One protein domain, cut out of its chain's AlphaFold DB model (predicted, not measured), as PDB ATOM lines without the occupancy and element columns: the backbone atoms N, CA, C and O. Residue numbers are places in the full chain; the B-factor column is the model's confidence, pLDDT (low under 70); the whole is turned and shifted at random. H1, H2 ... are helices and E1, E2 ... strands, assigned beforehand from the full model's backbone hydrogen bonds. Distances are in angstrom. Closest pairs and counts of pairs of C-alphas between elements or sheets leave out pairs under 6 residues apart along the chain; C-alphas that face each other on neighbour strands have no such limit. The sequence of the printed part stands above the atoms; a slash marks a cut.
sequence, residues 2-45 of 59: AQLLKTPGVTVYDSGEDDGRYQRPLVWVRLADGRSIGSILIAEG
ATOM      1  N   ALA A   2     154.426  44.232  15.106       74.38
ATOM      2  CA  ALA A   2     153.977  43.048  15.862       74.38
ATOM      3  C   ALA A   2     154.696  42.824  17.208       74.38
ATOM      4  O   ALA A   2     154.120  42.252  18.126       74.38
ATOM      5  N   GLN A   3     155.943  43.283  17.339       73.62
ATOM      6  CA  GLN A   3     156.696  43.192  18.587       73.62
ATOM      7  C   GLN A   3     156.185  44.165  19.661       73.62
ATOM      8  O   GLN A   3     156.032  43.756  20.805       73.62
ATOM      9  N   LEU A   4     155.845  45.409  19.297       75.25
ATOM     10  CA  LEU A   4     155.335  46.410  20.244       75.25
ATOM     11  C   LEU A   4     153.989  45.980  20.837       75.25
ATOM     12  O   LEU A   4     153.788  46.116  22.037       75.25
ATOM     13  N   LEU A   5     153.118  45.375  20.023       82.25
ATOM     14  CA  LEU A   5     151.805  44.872  20.451       82.25
ATOM     15  C   LEU A   5     151.877  43.672  21.409       82.25
ATOM     16  O   LEU A   5     150.908  43.398  22.109       82.25
ATOM     17  N   LYS A   6     153.004  42.953  21.448       86.81
ATOM     18  CA  LYS A   6     153.236  41.840  22.384       86.81
ATOM     19  C   LYS A   6     153.753  42.307  23.747       86.81
ATOM     20  O   LYS A   6     153.916  41.484  24.643       86.81
ATOM     21  N   THR A   7     154.039  43.599  23.898       84.88
ATOM     22  CA  THR A   7     154.495  44.166  25.169       84.88
ATOM     23  C   THR A   7     153.360  44.080  26.196       84.88
ATOM     24  O   THR A   7     152.242  44.504  25.896       84.88
ATOM     25  N   PRO A   8     153.599  43.549  27.406       90.81
ATOM     26  CA  PRO A   8     152.590  43.547  28.460       90.81
ATOM     27  C   PRO A   8     152.108  44.965  28.794       90.81
ATOM     28  O   PRO A   8     152.901  45.904  28.831       90.81
ATOM     29  N   GLY A   9     150.808  45.115  29.054       91.56
ATOM     30  CA  GLY A   9     150.212  46.402  29.431       91.56
ATOM     31  C   GLY A   9     149.967  47.367  28.268       91.56
ATOM     32  O   GLY A   9     149.740  48.548  28.508       91.56
ATOM     33  N   VAL A  10     150.002  46.885  27.021       94.25
ATOM     34  CA  VAL A  10     149.533  47.657  25.864       94.25
ATOM     35  C   VAL A  10     148.034  47.910  25.976       94.25
ATOM     36  O   VAL A  10     147.252  46.988  26.210       94.25
ATOM     37  N   THR A  11     147.638  49.161  25.766       94.69
ATOM     38  CA  THR A  11     146.245  49.604  25.831       94.69
ATOM     39  C   THR A  11     145.824  50.264  24.524       94.69
ATOM     40  O   THR A  11     146.606  50.951  23.861       94.69
ATOM     41  N   VAL A  12     144.567  50.033  24.142       94.19
ATOM     42  CA  VAL A  12     143.924  50.664  22.986       94.19
ATOM     43  C   VAL A  12     142.966  51.726  23.506       94.19
ATOM     44  O   VAL A  12     142.117  51.435  24.347       94.19
ATOM     45  N   TYR A  13     143.117  52.945  23.006       94.56
ATOM     46  CA  TYR A  13     142.244  54.072  23.296       94.56
ATOM     47  C   TYR A  13     141.448  54.407  22.049       94.56
ATOM     48  O   TYR A  13     142.032  54.658  20.993       94.56
ATOM     49  N   ASP A  14     140.130  54.422  22.195       93.75
ATOM     50  CA  ASP A  14     139.238  54.967  21.184       93.75
ATOM     51  C   ASP A  14     139.471  56.479  21.067       93.75
ATOM     52  O   ASP A  14     139.571  57.178  22.081       93.75
ATOM     53  N   SER A  15     139.612  56.968  19.837       91.56
ATOM     54  CA  SER A  15     139.727  58.403  19.577       91.56
ATOM     55  C   SER A  15     138.373  59.114  19.540       91.56
ATOM     56  O   SER A  15     138.344  60.336  19.669       91.56
ATOM     57  N   GLY A  16     137.273  58.368  19.389       95.44
ATOM     58  CA  GLY A  16     135.937  58.904  19.122       95.44
ATOM     59  C   GLY A  16     135.679  59.222  17.646       95.44
ATOM     60  O   GLY A  16     134.574  59.634  17.305       95.44
ATOM     61  N   GLU A  17     136.672  59.014  16.781       91.75
ATOM     62  CA  GLU A  17     136.610  59.275  15.343       91.75
ATOM     63  C   GLU A  17     136.638  57.964  14.545       91.75
ATOM     64  O   GLU A  17     137.196  56.951  14.983       91.75
ATOM     65  N   ASP A  18     136.099  57.999  13.329       92.38
ATOM     66  CA  ASP A  18     136.200  56.910  12.360       92.38
ATOM     67  C   ASP A  18     136.796  57.383  11.025       92.38
ATOM     68  O   ASP A  18     137.020  58.571  10.788       92.38
ATOM     69  N   ASP A  19     137.123  56.439  10.143       88.12
ATOM     70  CA  ASP A  19     137.721  56.748   8.842       88.12
ATOM     71  C   ASP A  19     136.741  57.339   7.805       88.12
ATOM     72  O   ASP A  19     137.121  57.522   6.642       88.12
ATOM     73  N   GLY A  20     135.490  57.611   8.193       88.12
ATOM     74  CA  GLY A  20     134.391  58.182   7.411       88.12
ATOM     75  C   GLY A  20     133.852  57.268   6.309       88.12
ATOM     76  O   GLY A  20     132.645  57.124   6.129       88.12
ATOM     77  N   ARG A  21     134.750  56.633   5.551       88.00
ATOM     78  CA  ARG A  21     134.434  55.818   4.373       88.00
ATOM     79  C   ARG A  21     133.928  54.429   4.737       88.00
ATOM     80  O   ARG A  21     133.052  53.913   4.047       88.00
ATOM     81  N   TYR A  22     134.521  53.811   5.752       92.00
ATOM     82  CA  TYR A  22     134.214  52.441   6.160       92.00
ATOM     83  C   TYR A  22     133.778  52.354   7.621       92.00
ATOM     84  O   TYR A  22     133.562  51.248   8.112       92.00
ATOM     85  N   GLN A  23     133.656  53.502   8.300       93.44
ATOM     86  CA  GLN A  23     133.279  53.607   9.707       93.44
ATOM     87  C   GLN A  23     134.196  52.764  10.605       93.44
ATOM     88  O   GLN A  23     133.762  52.143  11.577       93.44
ATOM     89  N   ARG A  24     135.484  52.686  10.245       93.81
ATOM     90  CA  ARG A  24     136.481  51.974  11.051       93.81
ATOM     91  C   ARG A  24     136.980  52.907  12.151       93.81
ATOM     92  O   ARG A  24     137.469  53.983  11.806       93.81
ATOM     93  N   PRO A  25     136.920  52.500  13.430       94.94
ATOM     94  CA  PRO A  25     137.341  53.354  14.529       94.94
ATOM     95  C   PRO A  25     138.834  53.652  14.429       94.94
ATOM     96  O   PRO A  25     139.662  52.751  14.237       94.94
ATOM     97  N   LEU A  26     139.175  54.926  14.571       93.06
ATOM     98  CA  LEU A  26     140.550  55.372  14.700       93.06
ATOM     99  C   LEU A  26     140.954  55.244  16.169       93.06
ATOM    100  O   LEU A  26     140.226  55.652  17.072       93.06
ATOM    101  N   VAL A  27     142.117  54.651  16.422       94.56
ATOM    102  CA  VAL A  27     142.565  54.341  17.783       94.56
ATOM    103  C   VAL A  27     143.995  54.795  18.016       94.56
ATOM    104  O   VAL A  27     144.828  54.800  17.106       94.56
ATOM    105  N   TRP A  28     144.310  55.085  19.274       93.88
ATOM    106  CA  TRP A  28     145.688  55.184  19.736       93.88
ATOM    107  C   TRP A  28     146.066  53.932  20.504       93.88
ATOM    108  O   TRP A  28     145.372  53.517  21.427       93.88
ATOM    109  N   VAL A  29     147.218  53.364  20.169       94.94
ATOM    110  CA  VAL A  29     147.792  52.256  20.930       94.94
ATOM    111  C   VAL A  29     148.930  52.799  21.776       94.94
ATOM    112  O   VAL A  29     149.860  53.408  21.236       94.94
ATOM    113  N   ARG A  30     148.861  52.601  23.093       95.00
ATOM    114  CA  ARG A  30     149.893  53.055  24.031       95.00
ATOM    115  C   ARG A  30     150.579  51.881  24.709       95.00
ATOM    116  O   ARG A  30     149.965  50.849  24.972       95.00
ATOM    117  N   LEU A  31     151.866  52.056  24.977       94.12
ATOM    118  CA  LEU A  31     152.645  51.172  25.833       94.12
ATOM    119  C   LEU A  31     152.326  51.453  27.308       94.12
ATOM    120  O   LEU A  31     151.806  52.516  27.651       94.12
ATOM    121  N   ALA A  32     152.709  50.524  28.184       92.44
ATOM    122  CA  ALA A  32     152.528  50.653  29.631       92.44
ATOM    123  C   ALA A  32     153.214  51.900  30.229       92.44
ATOM    124  O   ALA A  32     152.769  52.421  31.246       92.44
ATOM    125  N   ASP A  33     154.274  52.400  29.585       90.94
ATOM    126  CA  ASP A  33     154.982  53.626  29.975       90.94
ATOM    127  C   ASP A  33     154.315  54.921  29.462       90.94
ATOM    128  O   ASP A  33     154.836  56.016  29.661       90.94
ATOM    129  N   GLY A  34     153.161  54.805  28.797       90.94
ATOM    130  CA  GLY A  34     152.377  55.923  28.282       90.94
ATOM    131  C   GLY A  34     152.763  56.392  26.878       90.94
ATOM    132  O   GLY A  34     152.021  57.192  26.299       90.94
ATOM    133  N   ARG A  35     153.861  55.895  26.287       93.56
ATOM    134  CA  ARG A  35     154.249  56.260  24.913       93.56
ATOM    135  C   ARG A  35     153.244  55.727  23.894       93.56
ATOM    136  O   ARG A  35     152.748  54.610  24.016       93.56
ATOM    137  N   SER A  36     152.991  56.509  22.844       94.00
ATOM    138  CA  SER A  36     152.189  56.071  21.699       94.00
ATOM    139  C   SER A  36     153.029  55.211  20.756       94.00
ATOM    140  O   SER A  36     154.139  55.584  20.374       94.00
ATOM    141  N   ILE A  37     152.487  54.073  20.319       94.75
ATOM    142  CA  ILE A  37     153.110  53.271  19.258       94.75
ATOM    143  C   ILE A  37     153.217  54.095  17.969       94.75
ATOM    144  O   ILE A  37     154.240  54.028  17.294       94.75
ATOM    145  N   GLY A  38     152.213  54.924  17.657       93.94
ATOM    146  CA  GLY A  38     152.237  55.786  16.473       93.94
ATOM    147  C   GLY A  38     153.423  56.755  16.474       93.94
ATOM    148  O   GLY A  38     154.121  56.863  15.471       93.94
ATOM    149  N   SER A  39     153.720  57.388  17.618       94.25
ATOM    150  CA  SER A  39     154.871  58.298  17.721       94.25
ATOM    151  C   SER A  39     156.207  57.568  17.589       94.25
ATOM    152  O   SER A  39     157.134  58.109  16.997       94.25
ATOM    153  N   ILE A  40     156.305  56.335  18.102       94.94
ATOM    154  CA  ILE A  40     157.509  55.503  17.956       94.94
ATOM    155  C   ILE A  40     157.744  55.170  16.478       94.94
ATOM    156  O   ILE A  40     158.843  55.379  15.977       94.94
ATOM    157  N   LEU A  41     156.709  54.728  15.755       94.88
ATOM    158  CA  LEU A  41     156.834  54.388  14.334       94.88
ATOM    159  C   LEU A  41     157.242  55.590  13.475       94.88
ATOM    160  O   LEU A  41     158.042  55.432  12.557       94.88
ATOM    161  N   ILE A  42     156.705  56.777  13.767       94.88
ATOM    162  CA  ILE A  42     157.090  58.010  13.069       94.88
ATOM    163  C   ILE A  42     158.559  58.347  13.358       94.88
ATOM    164  O   ILE A  42     159.315  58.610  12.427       94.88
ATOM    165  N   ALA A  43     158.985  58.282  14.625       95.81
ATOM    166  CA  ALA A  43     160.368  58.559  15.016       95.81
ATOM    167  C   ALA A  43     161.380  57.574  14.396       95.81
ATOM    168  O   ALA A  43     162.500  57.962  14.081       95.81
ATOM    169  N   GLU A  44     160.979  56.318  14.187       95.88
ATOM    170  CA  GLU A  44     161.786  55.287  13.517       95.88
ATOM    171  C   GLU A  44     161.741  55.375  11.977       95.88
ATOM    172  O   GLU A  44     162.380  54.575  11.296       95.88
ATOM    173  N   GLY A  45     160.983  56.318  11.403       94.94
ATOM    174  CA  GLY A  45     160.821  56.457   9.950       94.94
ATOM    175  C   GLY A  45     159.972  55.354   9.302       94.94
ATOM    176  O   GLY A  45     159.982  55.204   8.082       94.94
TER     177      GLY A  45
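AT A GLANCE: This is residues 2 to 45 of the 59 residues of an uncharacterized protein of Devosia sp. 66-22 (UniProt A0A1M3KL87). A two-stranded hairpin, E1 and E2, makes the long part, with residues 19 to 24 sticking out at its turn and two short helices, H1 and H2, near the other end. The 44 printed residues include two named helices and two named strands, in the order H1, E1, E2, H2, class mixed. The whole is loose, with a radius of gyration of the C-alphas of 11.7 A and spans of 30 by 24 by 17 A.

HOW THE PARTS SIT: E1, residues 11 to 18, and E2, residues 25 to 30, form an antiparallel hairpin at 152 degrees; N 13 and O 28, 2.8 A, are within hydrogen-bond range. E1 bends by 62 degrees at residue 15. The closest C-alphas of E2 and H2, residues 37 to 43, are those of Val 29 and Ile 37, 5.7 A. H1, residues 2 to 5, is close to H2 but not clearly touching: the closest C-alphas, of Leu 4 and Ile 37, are 7.3 A apart. In H2 every O i to N i+4 pair is within hydrogen-bond range; H1 is too short for one.

IN THESE COORDINATES: E1 measures 18.3 A, E2 15.7 A, H2 9.9 A and H1 5.4 A from first to last C-alpha. H1 begins at C-alpha 2 (153.977, 43.048, 15.862); H2 ends at C-alpha 43 (160.368, 58.559, 15.016).

THE WHOLE: The printed part has no cut and no long link. The C-alphas farthest apart, of Arg 21 and Asp 33, are at 32.9 A. No printed residue is under 70 in pLDDT.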